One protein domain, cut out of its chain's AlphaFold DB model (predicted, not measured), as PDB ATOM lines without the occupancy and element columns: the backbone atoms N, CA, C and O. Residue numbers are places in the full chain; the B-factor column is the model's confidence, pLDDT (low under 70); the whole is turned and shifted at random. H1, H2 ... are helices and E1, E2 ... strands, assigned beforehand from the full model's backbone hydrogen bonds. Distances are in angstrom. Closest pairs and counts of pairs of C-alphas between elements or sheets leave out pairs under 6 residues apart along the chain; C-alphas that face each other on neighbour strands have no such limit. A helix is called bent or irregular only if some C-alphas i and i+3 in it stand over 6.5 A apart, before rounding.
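This is residues 16 to 47 and 75 to 182 of the 236 residues of an uncharacterized protein of Acinetobacter baumannii (UniProt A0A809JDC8). Look first for a strongly twisted antiparallel sheet whose strand E2 is bent and which comes round on itself where residues 140 to 141, past E6, pair with E1; H4 covers E4 and E5 at one end, and H1 and H2 lie toward the opposite end. Two long stretches with no named element, residues 114 to 125 and 137 to 166, loop out from this core, and residues 149 to 154 stick out free. You have 140 printed residues in the order H1 H2 E1 E2 E3 E4 H3 E5 E6 H4, a mixed class with under half of the residues in named elements. The sheet is branched at E3, and the whole is compact, with a radius of gyration of the C-alphas of 15.2 A and spans of 47 by 36 by 34 A.

Start at H1, residues 16 to 24, which is close but not clearly touching H2, residues 30 to 33: their closest C-alphas, Leu 19 and Ile 30, are 6.8 A apart. H2 only grazes the sheet, while H1 is not on it. E1, residues 39 to 43, is the antiparallel neighbour of E2, residues 75 to 84, with N 42 and O 76 2.8 A apart. E2 bends by 81 degrees at residue 81 and makes a hairpin with E3, residues 87 to 94; look at N 89 and O 82, 2.8 A. On the other side of E3 from E2 find both E5, residues 126 to 128, with N 94 and O 126 2.8 A apart, and E6, residues 133 to 136, with N 88 and O 135 2.8 A apart. E4, residues 105 to 107, pairs with E5 through N 127 and O 106, 2.9 A. H3, residues 110 to 113, is not on the sheet. H4, residues 167 to 180, is over E5 at a height over the sheet of 7.7 A, slantwise to the strands at 37 degrees on the local plane; Ala 105 of E4 and Ala 176 are their closest C-alphas, 5.8 A. In H1 and H4 every O i to N i+4 pair is within hydrogen-bond range; H2 and H3 are too short for such a pair.

Find C-alpha 16 at (-39.467, -2.974, 33.625), where H1 begins its 12.6 A. E1 spans 13.5 A, E2 21.4 A and E3 21.9 A; E3 ends at C-alpha 94, (-26.672, 3.422, 53.970). E6 measures 10.0 A. H4 runs 19.9 A to C-alpha 180 at (-35.689, -7.071, 62.725).

The C-alphas farthest apart, of Gly 151 and Asn 182, are 48.8 A apart. Residues 48 to 74 are not printed, and C-alphas 47 and 75 are 11.9 A apart across this cut. The links H3 to E5 and E6 to H4 are long. Confidence is low, with pLDDT under 70, at residues 27 to 28 and 148 to 156.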
ATOM      1  N   THR A  16     -38.349  -2.723  34.548       88.56
ATOM      2  CA  THR A  16     -39.467  -2.974  33.625       88.56
ATOM      3  C   THR A  16     -39.045  -2.967  32.157       88.56
ATOM      4  O   THR A  16     -39.582  -3.743  31.367       88.56
ATOM      5  N   GLN A  17     -38.092  -2.114  31.776       87.69
ATOM      6  CA  GLN A  17     -37.553  -2.069  30.416       87.69
ATOM      7  C   GLN A  17     -36.683  -3.305  30.154       87.69
ATOM      8  O   GLN A  17     -36.883  -3.993  29.149       87.69
ATOM      9  N   THR A  18     -35.822  -3.670  31.108       85.88
ATOM     10  CA  THR A  18     -35.007  -4.889  31.029       85.88
ATOM     11  C   THR A  18     -35.873  -6.153  30.938       85.88
ATOM     12  O   THR A  18     -35.618  -7.023  30.107       85.88
ATOM     13  N   LEU A  19     -36.953  -6.247  31.720       87.31
ATOM     14  CA  LEU A  19     -37.899  -7.367  31.676       87.31
ATOM     15  C   LEU A  19     -38.637  -7.444  30.336       87.31
ATOM     16  O   LEU A  19     -38.803  -8.536  29.795       87.31
ATOM     17  N   LYS A  20     -39.046  -6.303  29.766       86.69
ATOM     18  CA  LYS A  20     -39.643  -6.258  28.420       86.69
ATOM     19  C   LYS A  20     -38.665  -6.775  27.362       86.69
ATOM     20  O   LYS A  20     -39.076  -7.546  26.497       86.69
ATOM     21  N   ARG A  21     -37.385  -6.398  27.445       84.19
ATOM     22  CA  ARG A  21     -36.329  -6.892  26.547       84.19
ATOM     23  C   ARG A  21     -36.115  -8.401  26.703       84.19
ATOM     24  O   ARG A  21     -36.155  -9.117  25.710       84.19
ATOM     25  N   ASN A  22     -35.994  -8.889  27.936       83.56
ATOM     26  CA  ASN A  22     -35.772 -10.312  28.215       83.56
ATOM     27  C   ASN A  22     -36.968 -11.191  27.822       83.56
ATOM     28  O   ASN A  22     -36.783 -12.337  27.416       83.56
ATOM     29  N   LYS A  23     -38.196 -10.659  27.909       80.94
ATOM     30  CA  LYS A  23     -39.401 -11.346  27.427       80.94
ATOM     31  C   LYS A  23     -39.364 -11.537  25.911       80.94
ATOM     32  O   LYS A  23     -39.718 -12.609  25.440       80.94
ATOM     33  N   LYS A  24     -38.897 -10.535  25.155       75.94
ATOM     34  CA  LYS A  24     -38.722 -10.647  23.695       75.94
ATOM     35  C   LYS A  24     -37.666 -11.688  23.311       75.94
ATOM     36  O   LYS A  24     -37.796 -12.310  22.268       75.94
ATOM     37  N   SER A  25     -36.652 -11.889  24.150       71.31
ATOM     38  CA  SER A  25     -35.554 -12.833  23.908       71.31
ATOM     39  C   SER A  25     -35.723 -14.191  24.609       71.31
ATOM     40  O   SER A  25     -34.757 -14.940  24.711       71.31
ATOM     41  N   ASN A  26     -36.904 -14.502  25.164       70.12
ATOM     42  CA  ASN A  26     -37.173 -15.722  25.945       70.12
ATOM     43  C   ASN A  26     -36.205 -15.991  27.125       70.12
ATOM     44  O   ASN A  26     -36.144 -17.098  27.660       70.12
ATOM     45  N   HIS A  27     -35.489 -14.971  27.612       65.44
ATOM     46  CA  HIS A  27     -34.489 -15.109  28.682       65.44
ATOM     47  C   HIS A  27     -35.078 -15.070  30.105       65.44
ATOM     48  O   HIS A  27     -34.347 -15.127  31.093       65.44
ATOM     49  N   GLY A  28     -36.409 -15.074  30.228       67.75
ATOM     50  CA  GLY A  28     -37.117 -15.375  31.473       67.75
ATOM     51  C   GLY A  28     -37.651 -14.173  32.257       67.75
ATOM     52  O   GLY A  28     -37.501 -13.019  31.867       67.75
ATOM     53  N   GLY A  29     -38.351 -14.480  33.355       82.12
ATOM     54  CA  GLY A  29     -39.066 -13.511  34.191       82.12
ATOM     55  C   GLY A  29     -38.239 -12.930  35.341       82.12
ATOM     56  O   GLY A  29     -37.104 -13.330  35.591       82.12
ATOM     57  N   ILE A  30     -38.855 -12.010  36.086       88.75
ATOM     58  CA  ILE A  30     -38.237 -11.274  37.201       88.75
ATOM     59  C   ILE A  30     -37.564 -12.172  38.244       88.75
ATOM     60  O   ILE A  30     -36.461 -11.852  38.665       88.75
ATOM     61  N   ASN A  31     -38.145 -13.332  38.568       88.50
ATOM     62  CA  ASN A  31     -37.588 -14.286  39.539       88.50
ATOM     63  C   ASN A  31     -36.243 -14.901  39.111       88.50
ATOM     64  O   ASN A  31     -35.504 -15.398  39.953       88.50
ATOM     65  N   LYS A  32     -35.928 -14.912  37.808       87.75
ATOM     66  CA  LYS A  32     -34.622 -15.382  37.314       87.75
ATOM     67  C   LYS A  32     -33.565 -14.283  37.387       87.75
ATOM     68  O   LYS A  32     -32.395 -14.569  37.612       87.75
ATOM     69  N   LEU A  33     -33.983 -13.034  37.182       89.88
ATOM     70  CA  LEU A  33     -33.094 -11.875  37.153       89.88
ATOM     71  C   LEU A  33     -32.773 -11.374  38.564       89.88
ATOM     72  O   LEU A  33     -31.623 -11.077  38.884       89.88
ATOM     73  N   LEU A  34     -33.800 -11.315  39.410       92.75
ATOM     74  CA  LEU A  34     -33.725 -10.898  40.797       92.75
ATOM     75  C   LEU A  34     -34.055 -12.072  41.709       92.75
ATOM     76  O   LEU A  34     -35.093 -12.715  41.589       92.75
ATOM     77  N   PHE A  35     -33.164 -12.305  42.659       93.19
ATOM     78  CA  PHE A  35     -33.332 -13.257  43.742       93.19
ATOM     79  C   PHE A  35     -32.620 -12.725  44.983       93.19
ATOM     80  O   PHE A  35     -31.909 -11.717  44.926       93.19
ATOM     81  N   LYS A  36     -32.832 -13.395  46.114       96.00
ATOM     82  CA  LYS A  36     -32.276 -12.994  47.404       96.00
ATOM     83  C   LYS A  36     -30.765 -12.736  47.325       96.00
ATOM     84  O   LYS A  36     -30.017 -13.536  46.767       96.00
ATOM     85  N   GLY A  37     -30.325 -11.616  47.889       95.88
ATOM     86  CA  GLY A  37     -28.924 -11.200  47.926       95.88
ATOM     87  C   GLY A  37     -28.450 -10.426  46.693       95.88
ATOM     88  O   GLY A  37     -27.300  -9.991  46.663       95.88
ATOM     89  N   LYS A  38     -29.296 -10.229  45.675       95.69
ATOM     90  CA  LYS A  38     -28.973  -9.358  44.537       95.69
ATOM     91  C   LYS A  38     -28.935  -7.899  44.956       95.69
ATOM     92  O   LYS A  38     -29.762  -7.465  45.751       95.69
ATOM     93  N   LEU A  39     -28.003  -7.150  44.383       95.38
ATOM     94  CA  LEU A  39     -27.918  -5.712  44.599       95.38
ATOM     95  C   LEU A  39     -28.706  -4.977  43.511       95.38
ATOM     96  O   LEU A  39     -28.592  -5.293  42.323       95.38
ATOM     97  N   VAL A  40     -29.476  -3.974  43.923       95.00
ATOM     98  CA  VAL A  40     -30.266  -3.106  43.045       95.00
ATOM     99  C   VAL A  40     -30.215  -1.657  43.519       95.00
ATOM    100  O   VAL A  40     -29.932  -1.382  44.681       95.00
ATOM    101  N   GLU A  41     -30.514  -0.720  42.627       93.75
ATOM    102  CA  GLU A  41     -30.824   0.656  43.010       93.75
ATOM    103  C   GLU A  41     -32.346   0.827  43.023       93.75
ATOM    104  O   GLU A  41     -33.043   0.289  42.162       93.75
ATOM    105  N   VAL A  42     -32.880   1.525  44.021       93.50
ATOM    106  CA  VAL A  42     -34.325   1.641  44.232       93.50
ATOM    107  C   VAL A  42     -34.718   3.088  44.455       93.50
ATOM    108  O   VAL A  42     -34.115   3.793  45.265       93.50
ATOM    109  N   GLU A  43     -35.762   3.518  43.751       90.69
ATOM    110  CA  GLU A  43     -36.380   4.830  43.894       90.69
ATOM    111  C   GLU A  43     -37.549   4.790  44.890       90.69
ATOM    112  O   GLU A  43     -38.678   4.398  44.572       90.69
ATOM    113  N   PHE A  44     -37.276   5.214  46.124       84.50
ATOM    114  CA  PHE A  44     -38.253   5.180  47.217       84.50
ATOM    115  C   PHE A  44     -39.272   6.323  47.148       84.50
ATOM    116  O   PHE A  44     -40.451   6.134  47.438       84.50
ATOM    117  N   GLY A  45     -38.866   7.478  46.628       77.00
ATOM    118  CA  GLY A  45     -39.758   8.603  46.365       77.00
ATOM    119  C   GLY A  45     -39.014   9.931  46.299       77.00
ATOM    120  O   GLY A  45     -37.797   9.992  46.502       77.00
ATOM    121  N   HIS A  46     -39.750  11.000  46.010       70.12
ATOM    122  CA  HIS A  46     -39.212  12.346  45.834       70.12
ATOM    123  C   HIS A  46     -40.021  13.365  46.641       70.12
ATOM    124  O   HIS A  46     -41.229  13.216  46.815       70.12
ATOM    125  N   TYR A  47     -39.357  14.416  47.124       71.56
ATOM    126  CA  TYR A  47     -40.047  15.530  47.767       71.56
ATOM    127  C   TYR A  47     -40.676  16.426  46.708       71.56
ATOM    128  O   TYR A  47     -39.976  17.060  45.926       71.56
ATOM    129  N   ARG A  75     -33.041   7.957  45.487       88.12
ATOM    130  CA  ARG A  75     -32.522   6.662  45.069       88.12
ATOM    131  C   ARG A  75     -31.486   6.162  46.048       88.12
ATOM    132  O   ARG A  75     -30.630   6.930  46.490       88.12
ATOM    133  N   ARG A  76     -31.581   4.883  46.394       90.56
ATOM    134  CA  ARG A  76     -30.622   4.225  47.280       90.56
ATOM    135  C   ARG A  76     -30.263   2.850  46.760       90.56
ATOM    136  O   ARG A  76     -31.070   2.185  46.114       90.56
ATOM    137  N   LEU A  77     -29.051   2.430  47.091       93.94
ATOM    138  CA  LEU A  77     -28.629   1.053  46.927       93.94
ATOM    139  C   LEU A  77     -29.415   0.166  47.904       93.94
ATOM    140  O   LEU A  77     -29.660   0.564  49.043       93.94
ATOM    141  N   ALA A  78     -29.820  -1.018  47.459       95.88
ATOM    142  CA  ALA A  78     -30.572  -1.969  48.259       95.88
ATOM    143  C   ALA A  78     -30.247  -3.422  47.880       95.88
ATOM    144  O   ALA A  78     -29.793  -3.716  46.771       95.88
ATOM    145  N   ILE A  79     -30.508  -4.336  48.811       97.06
ATOM    146  CA  ILE A  79     -30.401  -5.783  48.632       97.06
ATOM    147  C   ILE A  79     -31.801  -6.360  48.457       97.06
ATOM    148  O   ILE A  79     -32.698  -6.084  49.248       97.06
ATOM    149  N   VAL A  80     -31.989  -7.199  47.446       97.19
ATOM    150  CA  VAL A  80     -33.224  -7.960  47.247       97.19
ATOM    151  C   VAL A  80     -33.331  -9.049  48.313       97.19
ATOM    152  O   VAL A  80     -32.422  -9.860  48.471       97.19
ATOM    153  N   VAL A  81     -34.467  -9.109  49.004       96.38
ATOM    154  CA  VAL A  81     -34.794 -10.164  49.976       96.38
ATOM    155  C   VAL A  81     -35.699 -11.212  49.344       96.38
ATOM    156  O   VAL A  81     -35.425 -12.407  49.425       96.38
ATOM    157  N   LYS A  82     -36.766 -10.765  48.679       95.38
ATOM    158  CA  LYS A  82     -37.781 -11.640  48.089       95.38
ATOM    159  C   LYS A  82     -38.397 -10.982  46.864       95.38
ATOM    160  O   LYS A  82     -38.550  -9.767  46.817       95.38
ATOM    161  N   VAL A  83     -38.791 -11.795  45.893       94.69
ATOM    162  CA  VAL A  83     -39.576 -11.359  44.736       94.69
ATOM    163  C   VAL A  83     -40.932 -12.053  44.791       94.69
ATOM    164  O   VAL A  83     -41.004 -13.260  45.024       94.69
ATOM    165  N   GLN A  84     -42.008 -11.291  44.606       92.00
ATOM    166  CA  GLN A  84     -43.380 -11.786  44.593       92.00
ATOM    167  C   GLN A  84     -44.164 -11.098  43.471       92.00
ATOM    168  O   GLN A  84     -44.622  -9.963  43.600       92.00
ATOM    169  N   GLY A  85     -44.312 -11.790  42.339       87.94
ATOM    170  CA  GLY A  85     -44.965 -11.232  41.155       87.94
ATOM    171  C   GLY A  85     -44.202 -10.018  40.617       87.94
ATOM    172  O   GLY A  85     -43.034 -10.132  40.263       87.94
ATOM    173  N   SER A  86     -44.857  -8.858  40.552       88.12
ATOM    174  CA  SER A  86     -44.256  -7.579  40.141       88.12
ATOM    175  C   SER A  86     -43.708  -6.744  41.307       88.12
ATOM    176  O   SER A  86     -43.242  -5.623  41.091       88.12
ATOM    177  N   MET A  87     -43.765  -7.271  42.531       93.50
ATOM    178  CA  MET A  87     -43.279  -6.620  43.741       93.50
ATOM    179  C   MET A  87     -41.993  -7.283  44.230       93.50
ATOM    180  O   MET A  87     -41.821  -8.500  44.143       93.50
ATOM    181  N   VAL A  88     -41.083  -6.476  44.764       96.06
ATOM    182  CA  VAL A  88     -39.797  -6.928  45.290       96.06
ATOM    183  C   VAL A  88     -39.619  -6.353  46.682       96.06
ATOM    184  O   VAL A  88     -39.728  -5.148  46.883       96.06
ATOM    185  N   GLN A  89     -39.333  -7.221  47.642       96.44
ATOM    186  CA  GLN A  89     -38.909  -6.820  48.972       96.44
ATOM    187  C   GLN A  89     -37.416  -6.541  48.948       96.44
ATOM    188  O   GLN A  89     -36.624  -7.377  48.502       96.44
ATOM    189  N   VAL A  90     -37.045  -5.363  49.427       96.38
ATOM    190  CA  VAL A  90     -35.677  -4.868  49.426       96.38
ATOM    191  C   VAL A  90     -35.304  -4.325  50.796       96.38
ATOM    192  O   VAL A  90     -36.154  -3.840  51.542       96.38
ATOM    193  N   VAL A  91     -34.015  -4.393  51.103       96.12
ATOM    194  CA  VAL A  91     -33.417  -3.827  52.309       96.12
ATOM    195  C   VAL A  91     -32.409  -2.760  51.894       96.12
ATOM    196  O   VAL A  91     -31.532  -3.048  51.075       96.12
ATOM    197  N   PRO A  92     -32.519  -1.525  52.402       94.88
ATOM    198  CA  PRO A  92     -31.671  -0.426  51.979       94.88
ATOM    199  C   PRO A  92     -30.253  -0.518  52.544       94.88
ATOM    200  O   PRO A  92     -30.019  -1.033  53.639       94.88
ATOM    201  N   ILE A  93     -29.318   0.058  51.791       94.50
ATOM    202  CA  ILE A  93     -27.930   0.268  52.191       94.50
ATOM    203  C   ILE A  93     -27.716   1.759  52.461       94.50
ATOM    204  O   ILE A  93     -28.164   2.627  51.704       94.50
ATOM    205  N   THR A  94     -27.025   2.065  53.551       90.88
ATOM    206  CA  THR A  94     -26.672   3.422  53.970       90.88
ATOM    207  C   THR A  94     -25.182   3.517  54.277       90.88
ATOM    208  O   THR A  94     -24.548   2.532  54.625       90.88
ATOM    209  N   SER A  95     -24.621   4.719  54.204       89.62
ATOM    210  CA  SER A  95     -23.267   5.005  54.693       89.62
ATOM    211  C   SER A  95     -23.258   5.521  56.137       89.62
ATOM    212  O   SER A  95     -22.233   5.991  56.621       89.62
ATOM    213  N   ARG A  96     -24.426   5.569  56.790       88.25
ATOM    214  CA  ARG A  96     -24.554   6.009  58.182       88.25
ATOM    215  C   ARG A  96     -24.432   4.795  59.098       88.25
ATOM    216  O   ARG A  96     -25.148   3.826  58.847       88.25
ATOM    217  N   PRO A  97     -23.589   4.850  60.137       87.69
ATOM    218  CA  PRO A  97     -23.472   3.746  61.072       87.69
ATOM    219  C   PRO A  97     -24.801   3.517  61.791       87.69
ATOM    220  O   PRO A  97     -25.515   4.472  62.113       87.69
ATOM    221  N   ALA A  98     -25.134   2.248  62.016       88.06
ATOM    222  CA  ALA A  98     -26.229   1.889  62.903       88.06
ATOM    223  C   ALA A  98     -25.795   2.055  64.368       88.06
ATOM    224  O   ALA A  98     -24.603   2.130  64.675       88.06
ATOM    225  N   SER A  99     -26.768   2.118  65.281       88.88
ATOM    226  CA  SER A  99     -26.474   2.094  66.718       88.88
ATOM    227  C   SER A  99     -25.770   0.786  67.083       88.88
ATOM    228  O   SER A  99     -26.140  -0.269  66.576       88.88
ATOM    229  N   ALA A 100     -24.815   0.822  68.016       83.00
ATOM    230  CA  ALA A 100     -24.125  -0.382  68.492       83.00
ATOM    231  C   ALA A 100     -25.081  -1.428  69.108       83.00
ATOM    232  O   ALA A 100     -24.767  -2.614  69.154       83.00
ATOM    233  N   SER A 101     -26.257  -0.994  69.568       85.75
ATOM    234  CA  SER A 101     -27.310  -1.863  70.099       85.75
ATOM    235  C   SER A 101     -28.173  -2.525  69.016       85.75
ATOM    236  O   SER A 101     -28.922  -3.454  69.319       85.75
ATOM    237  N   ASP A 102     -28.114  -2.043  67.772       87.75
ATOM    238  CA  ASP A 102     -29.016  -2.462  66.706       87.75
ATOM    239  C   ASP A 102     -28.513  -3.730  66.006       87.75
ATOM    240  O   ASP A 102     -27.665  -3.698  65.115       87.75
ATOM    241  N   LYS A 103     -29.088  -4.873  66.393       90.19
ATOM    242  CA  LYS A 103     -28.812  -6.184  65.783       90.19
ATOM    243  C   LYS A 103     -29.524  -6.392  64.444       90.19
ATOM    244  O   LYS A 103     -29.287  -7.401  63.780       90.19
ATOM    245  N   SER A 104     -30.412  -5.474  64.055       92.25
ATOM    246  CA  SER A 104     -31.099  -5.502  62.762       92.25
ATOM    247  C   SER A 104     -30.272  -4.873  61.638       92.25
ATOM    248  O   SER A 104     -30.715  -4.848  60.490       92.25
ATOM    249  N   ALA A 105     -29.064  -4.392  61.934       94.94
ATOM    250  CA  ALA A 105     -28.147  -3.845  60.951       94.94
ATOM    251  C   ALA A 105     -26.808  -4.591  60.949       94.94
ATOM    252  O   ALA A 105     -26.374  -5.137  61.962       94.94
ATOM    253  N   PHE A 106     -26.135  -4.610  59.800       95.25
ATOM    254  CA  PHE A 106     -24.786  -5.166  59.691       95.25
ATOM    255  C   PHE A 106     -23.958  -4.436  58.634       95.25
ATOM    256  O   PHE A 106     -24.498  -3.812  57.716       95.25
ATOM    257  N   ILE A 107     -22.635  -4.530  58.764       95.12
ATOM    258  CA  ILE A 107     -21.679  -3.963  57.810       95.12
ATOM    259  C   ILE A 107     -21.540  -4.913  56.622       95.12
ATOM    260  O   ILE A 107     -21.253  -6.099  56.795       95.12
ATOM    261  N   LEU A 108     -21.739  -4.376  55.422       94.62
ATOM    262  CA  LEU A 108     -21.531  -5.074  54.165       94.62
ATOM    263  C   LEU A 108     -20.036  -5.168  53.857       94.62
ATOM    264  O   LEU A 108     -19.293  -4.202  54.037       94.62
ATOM    265  N   GLU A 109     -19.604  -6.306  53.326       93.94
ATOM    266  CA  GLU A 109     -18.215  -6.502  52.939       93.94
ATOM    267  C   GLU A 109     -17.795  -5.495  51.843       93.94
ATOM    268  O   GLU A 109     -18.484  -5.385  50.821       93.94
ATOM    269  N   PRO A 110     -16.661  -4.776  51.985       90.69
ATOM    270  CA  PRO A 110     -16.241  -3.767  51.005       90.69
ATOM    271  C   PRO A 110     -16.071  -4.316  49.580       90.69
ATOM    272  O   PRO A 110     -16.386  -3.622  48.607       90.69
ATOM    273  N   SER A 111     -15.649  -5.581  49.465       90.12
ATOM    274  CA  SER A 111     -15.477  -6.320  48.203       90.12
ATOM    275  C   SER A 111     -16.780  -6.432  47.396       90.12
ATOM    276  O   SER A 111     -16.769  -6.406  46.164       90.12
ATOM    277  N   THR A 112     -17.932  -6.470  48.075       89.88
ATOM    278  CA  THR A 112     -19.263  -6.534  47.454       89.88
ATOM    279  C   THR A 112     -19.556  -5.284  46.613       89.88
ATOM    280  O   THR A 112     -20.214  -5.369  45.570       89.88
ATOM    281  N   LEU A 113     -19.060  -4.117  47.041       90.38
ATOM    282  CA  LEU A 113     -19.325  -2.837  46.382       90.38
ATOM    283  C   LEU A 113     -18.196  -2.367  45.476       90.38
ATOM    284  O   LEU A 113     -18.426  -1.440  44.706       90.38
ATOM    285  N   GLU A 114     -17.018  -2.981  45.523       89.69
ATOM    286  CA  GLU A 114     -15.792  -2.528  44.853       89.69
ATOM    287  C   GLU A 114     -16.006  -2.101  43.388       89.69
ATOM    288  O   GLU A 114     -15.537  -1.043  42.953       89.69
ATOM    289  N   LYS A 115     -16.810  -2.883  42.653       86.19
ATOM    290  CA  LYS A 115     -17.148  -2.691  41.229       86.19
ATOM    291  C   LYS A 115     -18.221  -1.629  40.966       86.19
ATOM    292  O   LYS A 115     -18.562  -1.378  39.812       86.19
ATOM    293  N   THR A 116     -18.794  -1.031  42.001       87.75
ATOM    294  CA  THR A 116     -19.905  -0.071  41.924       87.75
ATOM    295  C   THR A 116     -19.428   1.350  42.178       87.75
ATOM    296  O   THR A 116     -18.437   1.565  42.873       87.75
ATOM    297  N   VAL A 117     -20.167   2.338  41.674       87.56
ATOM    298  CA  VAL A 117     -19.906   3.761  41.975       87.56
ATOM    299  C   VAL A 117     -20.148   4.123  43.448       87.56
ATOM    300  O   VAL A 117     -19.751   5.194  43.894       87.56
ATOM    301  N   TYR A 118     -20.798   3.233  44.202       85.75
ATOM    302  CA  TYR A 118     -21.163   3.436  45.603       85.75
ATOM    303  C   TYR A 118     -20.038   3.083  46.582       85.75
ATOM    304  O   TYR A 118     -20.108   3.479  47.743       85.75
ATOM    305  N   HIS A 119     -19.002   2.369  46.136       87.06
ATOM    306  CA  HIS A 119     -17.866   2.033  46.987       87.06
ATOM    307  C   HIS A 119     -16.982   3.249  47.253       87.06
ATOM    308  O   HIS A 119     -16.504   3.895  46.317       87.06
ATOM    309  N   LYS A 120     -16.724   3.502  48.536       85.62
ATOM    310  CA  LYS A 120     -15.803   4.521  49.030       85.62
ATOM    311  C   LYS A 120     -14.862   3.865  50.037       85.62
ATOM    312  O   LYS A 120     -15.340   3.220  50.961       85.62
ATOM    313  N   GLU A 121     -13.558   4.063  49.874       80.94
ATOM    314  CA  GLU A 121     -12.521   3.354  50.647       80.94
ATOM    315  C   GLU A 121     -12.602   3.613  52.161       80.94
ATOM    316  O   GLU A 121     -12.367   2.706  52.946       80.94
ATOM    317  N   ASN A 122     -13.026   4.814  52.570       84.00
ATOM    318  CA  ASN A 122     -13.092   5.226  53.980       84.00
ATOM    319  C   ASN A 122     -14.519   5.251  54.554       84.00
ATOM    320  O   ASN A 122     -14.776   5.944  55.539       84.00
ATOM    321  N   HIS A 123     -15.479   4.577  53.915       87.25
ATOM    322  CA  HIS A 123     -16.852   4.535  54.417       87.25
ATOM    323  C   HIS A 123     -17.429   3.127  54.414       87.25
ATOM    324  O   HIS A 123     -17.625   2.518  53.361       87.25
ATOM    325  N   ASP A 124     -17.831   2.685  55.600       92.06
ATOM    326  CA  ASP A 124     -18.589   1.455  55.757       92.06
ATOM    327  C   ASP A 124     -19.998   1.599  55.187       92.06
ATOM    328  O   ASP A 124     -20.678   2.621  55.339       92.06
ATOM    329  N   SER A 125     -20.450   0.534  54.535       94.19
ATOM    330  CA  SER A 125     -21.807   0.426  54.016       94.19
ATOM    331  C   SER A 125     -22.622  -0.476  54.926       94.19
ATOM    332  O   SER A 125     -22.326  -1.655  55.072       94.19
ATOM    333  N   TRP A 126     -23.655   0.084  55.534       95.00
ATOM    334  CA  TRP A 126     -24.528  -0.586  56.483       95.00
ATOM    335  C   TRP A 126     -25.827  -1.002  55.812       95.00
ATOM    336  O   TRP A 126     -26.480  -0.206  55.137       95.00
ATOM    337  N   VAL A 127     -26.214  -2.251  56.022       95.50
ATOM    338  CA  VAL A 127     -27.501  -2.807  55.605       95.50
ATOM    339  C   VAL A 127     -28.472  -2.662  56.773       95.50
ATOM    340  O   VAL A 127     -28.143  -3.109  57.868       95.50
ATOM    341  N   ILE A 128     -29.645  -2.052  56.565       94.19
ATOM    342  CA  ILE A 128     -30.625  -1.797  57.641       94.19
ATOM    343  C   ILE A 128     -31.866  -2.677  57.454       94.19
ATOM    344  O   ILE A 128     -32.812  -2.281  56.769       94.19
ATOM    345  N   CYS A 129     -31.896  -3.860  58.070       94.62
ATOM    346  CA  CYS A 129     -32.995  -4.816  57.899       94.62
ATOM    347  C   CYS A 129     -34.308  -4.373  58.558       94.62
ATOM    348  O   CYS A 129     -35.370  -4.755  58.074       94.62
ATOM    349  N   SER A 130     -34.262  -3.521  59.588       91.06
ATOM    350  CA  SER A 130     -35.460  -2.894  60.178       91.06
ATOM    351  C   SER A 130     -36.230  -1.999  59.199       91.06
ATOM    352  O   SER A 130     -37.415  -1.747  59.399       91.06
ATOM    353  N   MET A 131     -35.597  -1.562  58.106       89.94
ATOM    354  CA  MET A 131     -36.216  -0.762  57.047       89.94
ATOM    355  C   MET A 131     -36.555  -1.599  55.804       89.94
ATOM    356  O   MET A 131     -36.399  -1.127  54.676       89.94
ATOM    357  N   ILE A 132     -37.002  -2.847  55.978       93.19
ATOM    358  CA  ILE A 132     -37.464  -3.660  54.849       93.19
ATOM    359  C   ILE A 132     -38.677  -3.008  54.176       93.19
ATOM    360  O   ILE A 132     -39.636  -2.599  54.830       93.19
ATOM    361  N   GLN A 133     -38.644  -2.911  52.848       92.50
ATOM    362  CA  GLN A 133     -39.725  -2.301  52.079       92.50
ATOM    363  C   GLN A 133     -40.073  -3.127  50.852       92.50
ATOM    364  O   GLN A 133     -39.208  -3.694  50.187       92.50
ATOM    365  N   THR A 134     -41.362  -3.161  50.527       94.69
ATOM    366  CA  THR A 134     -41.861  -3.754  49.288       94.69
ATOM    367  C   THR A 134     -41.990  -2.659  48.240       94.69
ATOM    368  O   THR A 134     -42.756  -1.715  48.416       94.69
ATOM    369  N   VAL A 135     -41.261  -2.789  47.136       93.81
ATOM    370  CA  VAL A 135     -41.285  -1.837  46.025       93.81
ATOM    371  C   VAL A 135     -41.771  -2.497  44.744       93.81
ATOM    372  O   VAL A 135     -41.580  -3.692  44.514       93.81
ATOM    373  N   SER A 136     -42.407  -1.707  43.882       92.62
ATOM    374  CA  SER A 136     -42.755  -2.162  42.537       92.62
ATOM    375  C   SER A 136     -41.497  -2.328  41.687       92.62
ATOM    376  O   SER A 136     -40.563  -1.531  41.787       92.62
ATOM    377  N   ALA A 137     -41.509  -3.299  40.774       91.25
ATOM    378  CA  ALA A 137     -40.477  -3.463  39.756       91.25
ATOM    379  C   ALA A 137     -40.212  -2.180  38.941       91.25
ATOM    380  O   ALA A 137     -39.103  -1.991  38.453       91.25
ATOM    381  N   SER A 138     -41.190  -1.275  38.814       90.44
ATOM    382  CA  SER A 138     -41.014   0.016  38.131       90.44
ATOM    383  C   SER A 138     -40.101   0.996  38.868       90.44
ATOM    384  O   SER A 138     -39.642   1.950  38.259       90.44
ATOM    385  N   ARG A 139     -39.823   0.773  40.157       90.56
ATOM    386  CA  ARG A 139     -38.938   1.612  40.980       90.56
ATOM    387  C   ARG A 139     -37.524   1.056  41.091       90.56
ATOM    388  O   ARG A 139     -36.698   1.636  41.787       90.56
ATOM    389  N   ILE A 140     -37.255  -0.081  40.453       93.44
ATOM    390  CA  ILE A 140     -35.971  -0.770  40.534       93.44
ATOM    391  C   ILE A 140     -35.148  -0.429  39.305       93.44
ATOM    392  O   ILE A 140     -35.610  -0.573  38.173       93.44
ATOM    393  N   LEU A 141     -33.903  -0.044  39.540       92.12
ATOM    394  CA  LEU A 141     -32.923   0.259  38.519       92.12
ATOM    395  C   LEU A 141     -31.720  -0.692  38.650       92.12
ATOM    396  O   LEU A 141     -31.375  -1.141  39.750       92.12
ATOM    397  N   PRO A 142     -31.066  -1.028  37.527       90.12
ATOM    398  CA  PRO A 142     -29.779  -1.694  37.553       90.12
ATOM    399  C   PRO A 142     -28.714  -0.761  38.130       90.12
ATOM    400  O   PRO A 142     -28.724   0.448  37.887       90.12
ATOM    401  N   ILE A 143     -27.776  -1.339  38.878       89.88
ATOM    402  CA  ILE A 143     -26.713  -0.598  39.566       89.88
ATOM    403  C   ILE A 143     -25.728   0.009  38.577       89.88
ATOM    404  O   ILE A 143     -25.300  -0.652  37.629       89.88
ATOM    405  N   GLU A 144     -25.305   1.237  38.862       87.25
ATOM    406  CA  GLU A 144     -24.167   1.876  38.202       87.25
ATOM    407  C   GLU A 144     -22.841   1.210  38.615       87.25
ATOM    408  O   GLU A 144     -22.470   1.168  39.796       87.25
ATOM    409  N   ILE A 145     -22.120   0.678  37.625       86.75
ATOM    410  CA  ILE A 145     -20.812   0.040  37.810       86.75
ATOM    411  C   ILE A 145     -19.676   0.967  37.377       86.75
ATOM    412  O   ILE A 145     -19.839   1.808  36.494       86.75
ATOM    413  N   LYS A 146     -18.502   0.800  37.991       82.25
ATOM    414  CA  LYS A 146     -17.271   1.470  37.561       82.25
ATOM    415  C   LYS A 146     -16.860   0.902  36.198       82.25
ATOM    416  O   LYS A 146     -16.672  -0.303  36.055       82.25
ATOM    417  N   GLY A 147     -16.715   1.762  35.197       70.19
ATOM    418  CA  GLY A 147     -16.292   1.376  33.852       70.19
ATOM    419  C   GLY A 147     -15.837   2.585  33.041       70.19
ATOM    420  O   GLY A 147     -16.170   3.721  33.374       70.19
ATOM    421  N   LYS A 148     -15.052   2.347  31.984       56.34
ATOM    422  CA  LYS A 148     -14.637   3.415  31.063       56.34
ATOM    423  C   LYS A 148     -15.857   3.899  30.280       56.34
ATOM    424  O   LYS A 148     -16.389   3.168  29.448       56.34
ATOM    425  N   TYR A 149     -16.274   5.130  30.553       60.34
ATOM    426  CA  TYR A 149     -17.292   5.841  29.787       60.34
ATOM    427  C   TYR A 149     -16.780   6.025  28.351       60.34
ATOM    428  O   TYR A 149     -15.759   6.680  28.150       60.34
ATOM    429  N   ARG A 150     -17.459   5.456  27.347       57.16
ATOM    430  CA  ARG A 150     -17.164   5.768  25.934       57.16
ATOM    431  C   ARG A 150     -17.819   7.089  25.485       57.16
ATOM    432  O   ARG A 150     -17.434   7.635  24.459       57.16
ATOM    433  N   GLY A 151     -18.704   7.672  26.306       56.66
ATOM    434  CA  GLY A 151     -19.245   9.028  26.150       56.66
ATOM    435  C   GLY A 151     -20.107   9.474  27.343       56.66
ATOM    436  O   GLY A 151     -20.368   8.688  28.252       56.66
ATOM    437  N   LYS A 152     -20.609  10.726  27.335       52.59
ATOM    438  CA  LYS A 152     -21.516  11.271  28.385       52.59
ATOM    439  C   LYS A 152     -22.812  10.455  28.570       52.59
ATOM    440  O   LYS A 152     -23.442  10.558  29.618       52.59
ATOM    441  N   ARG A 153     -23.200   9.660  27.564       51.88
ATOM    442  CA  ARG A 153     -24.395   8.795  27.545       51.88
ATOM    443  C   ARG A 153     -24.147   7.366  28.048       51.88
ATOM    444  O   ARG A 153     -25.107   6.645  28.273       51.88
ATOM    445  N   ASP A 154     -22.895   6.977  28.280       54.97
ATOM    446  CA  ASP A 154     -22.524   5.597  28.607       54.97
ATOM    447  C   ASP A 154     -22.156   5.451  30.080       54.97
ATOM    448  O   ASP A 154     -21.033   5.066  30.391       54.97
ATOM    449  N   ARG A 155     -23.066   5.753  31.015       60.25
ATOM    450  CA  ARG A 155     -22.903   5.181  32.361       60.25
ATOM    451  C   ARG A 155     -23.297   3.709  32.262       60.25
ATOM    452  O   ARG A 155     -24.493   3.445  32.131       60.25
ATOM    453  N   PRO A 156     -22.357   2.742  32.283       69.75
ATOM    454  CA  PRO A 156     -22.745   1.347  32.196       69.75
ATOM    455  C   PRO A 156     -23.536   0.996  33.458       69.75
ATOM    456  O   PRO A 156     -22.991   0.903  34.558       69.75
ATOM    457  N   ARG A 157     -24.848   0.828  33.311       78.62
ATOM    458  CA  ARG A 157     -25.672   0.185  34.330       78.62
ATOM    459  C   ARG A 157     -25.623  -1.318  34.107       78.62
ATOM    460  O   ARG A 157     -25.664  -1.803  32.978       78.62
ATOM    461  N   ASN A 158     -25.536  -2.079  35.189       80.69
ATOM    462  CA  ASN A 158     -25.517  -3.533  35.133       80.69
ATOM    463  C   ASN A 158     -26.928  -4.087  34.889       80.69
ATOM    464  O   ASN A 158     -27.576  -4.589  35.807       80.69
ATOM    465  N   THR A 159     -27.402  -4.017  33.644       82.69
ATOM    466  CA  THR A 159     -28.734  -4.511  33.242       82.69
ATOM    467  C   THR A 159     -28.886  -6.024  33.392       82.69
ATOM    468  O   THR A 159     -29.986  -6.555  33.296       82.69
ATOM    469  N   LEU A 160     -27.778  -6.742  33.581       83.06
ATOM    470  CA  LEU A 160     -27.771  -8.184  33.818       83.06
ATOM    471  C   LEU A 160     -27.932  -8.527  35.306       83.06
ATOM    472  O   LEU A 160     -28.028  -9.704  35.644       83.06
ATOM    473  N   TYR A 161     -27.954  -7.523  36.195       89.19
ATOM    474  CA  TYR A 161     -28.114  -7.693  37.640       89.19
ATOM    475  C   TYR A 161     -27.150  -8.743  38.207       89.19
ATOM    476  O   TYR A 161     -27.520  -9.609  38.995       89.19
ATOM    477  N   ILE A 162     -25.888  -8.725  37.770       87.88
ATOM    478  CA  ILE A 162     -24.923  -9.779  38.126       87.88
ATOM    479  C   ILE A 162     -24.522  -9.681  39.603       87.88
ATOM    480  O   ILE A 162     -24.387 -10.710  40.271       87.88
ATOM    481  N   LEU A 163     -24.382  -8.455  40.114       92.31
ATOM    482  CA  LEU A 163     -23.857  -8.186  41.450       92.31
ATOM    483  C   LEU A 163     -24.758  -8.748  42.553       92.31
ATOM    484  O   LEU A 163     -25.983  -8.610  42.528       92.31
ATOM    485  N   ARG A 164     -24.118  -9.386  43.529       94.44
ATOM    486  CA  ARG A 164     -24.751 -10.009  44.687       94.44
ATOM    487  C   ARG A 164     -23.821  -9.925  45.885       94.44
ATOM    488  O   ARG A 164     -22.609  -9.851  45.707       94.44
ATOM    489  N   ILE A 165     -24.406  -9.994  47.070       95.88
ATOM    490  CA  ILE A 165     -23.673 -10.061  48.332       95.88
ATOM    491  C   ILE A 165     -22.882 -11.371  48.463       95.88
ATOM    492  O   ILE A 165     -23.209 -12.382  47.823       95.88
ATOM    493  N   SER A 166     -21.841 -11.356  49.299       95.69
ATOM    494  CA  SER A 166     -21.042 -12.542  49.607       95.69
ATOM    495  C   SER A 166     -21.852 -13.578  50.406       95.69
ATOM    496  O   SER A 166     -22.926 -13.294  50.942       95.69
ATOM    497  N   LYS A 167     -21.360 -14.823  50.495       94.69
ATOM    498  CA  LYS A 167     -22.027 -15.862  51.307       94.69
ATOM    499  C   LYS A 167     -22.079 -15.471  52.788       94.69
ATOM    500  O   LYS A 167     -23.085 -15.728  53.443       94.69
ATOM    501  N   LYS A 168     -21.017 -14.834  53.290       95.50
ATOM    502  CA  LYS A 168     -20.933 -14.330  54.665       95.50
ATOM    503  C   LYS A 168     -22.001 -13.264  54.911       95.50
ATOM    504  O   LYS A 168     -22.778 -13.391  55.853       95.50
ATOM    505  N   ASP A 169     -22.104 -12.293  54.007       96.25
ATOM    506  CA  ASP A 169     -23.117 -11.239  54.079       96.25
ATOM    507  C   ASP A 169     -24.538 -11.786  53.936       96.25
ATOM    508  O   ASP A 169     -25.449 -11.295  54.590       96.25
ATOM    509  N   SER A 170     -24.744 -12.845  53.146       96.12
ATOM    510  CA  SER A 170     -26.047 -13.510  53.062       96.12
ATOM    511  C   SER A 170     -26.477 -14.140  54.388       96.12
ATOM    512  O   SER A 170     -27.660 -14.102  54.711       96.12
ATOM    513  N   ILE A 171     -25.548 -14.713  55.158       95.56
ATOM    514  CA  ILE A 171     -25.849 -15.254  56.492       95.56
ATOM    515  C   ILE A 171     -26.123 -14.109  57.476       95.56
ATOM    516  O   ILE A 171     -27.043 -14.196  58.289       95.56
ATOM    517  N   ASN A 172     -25.347 -13.024  57.400       95.44
ATOM    518  CA  ASN A 172     -25.559 -11.841  58.235       95.44
ATOM    519  C   ASN A 172     -26.905 -11.170  57.943       95.44
ATOM    520  O   ASN A 172     -27.601 -10.790  58.879       95.44
ATOM    521  N   LEU A 173     -27.305 -11.111  56.671       96.06
ATOM    522  CA  LEU A 173     -28.617 -10.636  56.246       96.06
ATOM    523  C   LEU A 173     -29.737 -11.431  56.916       96.06
ATOM    524  O   LEU A 173     -30.668 -10.832  57.440       96.06
ATOM    525  N   ASP A 174     -29.625 -12.756  56.954       94.25
ATOM    526  CA  ASP A 174     -30.645 -13.613  57.561       94.25
ATOM    527  C   ASP A 174     -30.735 -13.429  59.072       94.25
ATOM    528  O   ASP A 174     -31.831 -13.285  59.611       94.25
ATOM    529  N   ARG A 175     -29.590 -13.338  59.754       92.62
ATOM    530  CA  ARG A 175     -29.549 -13.034  61.192       92.62
ATOM    531  C   ARG A 175     -30.156 -11.666  61.497       92.62
ATOM    532  O   ARG A 175     -30.991 -11.554  62.388       92.62
ATOM    533  N   ALA A 176     -29.774 -10.641  60.740       93.75
ATOM    534  CA  ALA A 176     -30.278  -9.286  60.923       93.75
ATOM    535  C   ALA A 176     -31.781  -9.182  60.612       93.75
ATOM    536  O   ALA A 176     -32.511  -8.499  61.327       93.75
ATOM    537  N   LEU A 177     -32.274  -9.902  59.597       93.25
ATOM    538  CA  LEU A 177     -33.706 -10.000  59.305       93.25
ATOM    539  C   LEU A 177     -34.470 -10.676  60.448       93.25
ATOM    540  O   LEU A 177     -35.506 -10.159  60.857       93.25
ATOM    541  N   LEU A 178     -33.955 -11.772  61.012       91.00
ATOM    542  CA  LEU A 178     -34.566 -12.434  62.172       91.00
ATOM    543  C   LEU A 178     -34.653 -11.505  63.388       91.00
ATOM    544  O   LEU A 178     -35.674 -11.483  64.075       91.00
ATOM    545  N   HIS A 179     -33.606 -10.712  63.627       89.75
ATOM    546  CA  HIS A 179     -33.621  -9.688  64.667       89.75
ATOM    547  C   HIS A 179     -34.607  -8.560  64.357       89.75
ATOM    548  O   HIS A 179     -35.292  -8.114  65.265       89.75
ATOM    549  N   SER A 180     -34.750  -8.141  63.096       88.44
ATOM    550  CA  SER A 180     -35.689  -7.071  62.725       88.44
ATOM    551  C   SER A 180     -37.157  -7.411  62.999       88.44
ATOM    552  O   SER A 180     -37.958  -6.514  63.243       88.44
ATOM    553  N   VAL A 181     -37.512  -8.700  62.980       86.38
ATOM    554  CA  VAL A 181     -38.872  -9.182  63.270       86.38
ATOM    555  C   VAL A 181     -39.038  -9.657  64.720       86.38
ATOM    556  O   VAL A 181     -40.061 -10.253  65.046       86.38
ATOM    557  N   ASN A 182     -38.040  -9.433  65.585       81.44
ATOM    558  CA  ASN A 182     -38.017  -9.847  66.994       81.44
ATOM    559  C   ASN A 182     -38.337 -11.335  67.239       81.44
ATOM    560  O   ASN A 182     -38.786 -11.705  68.323       81.44
TER     561      ASN A 182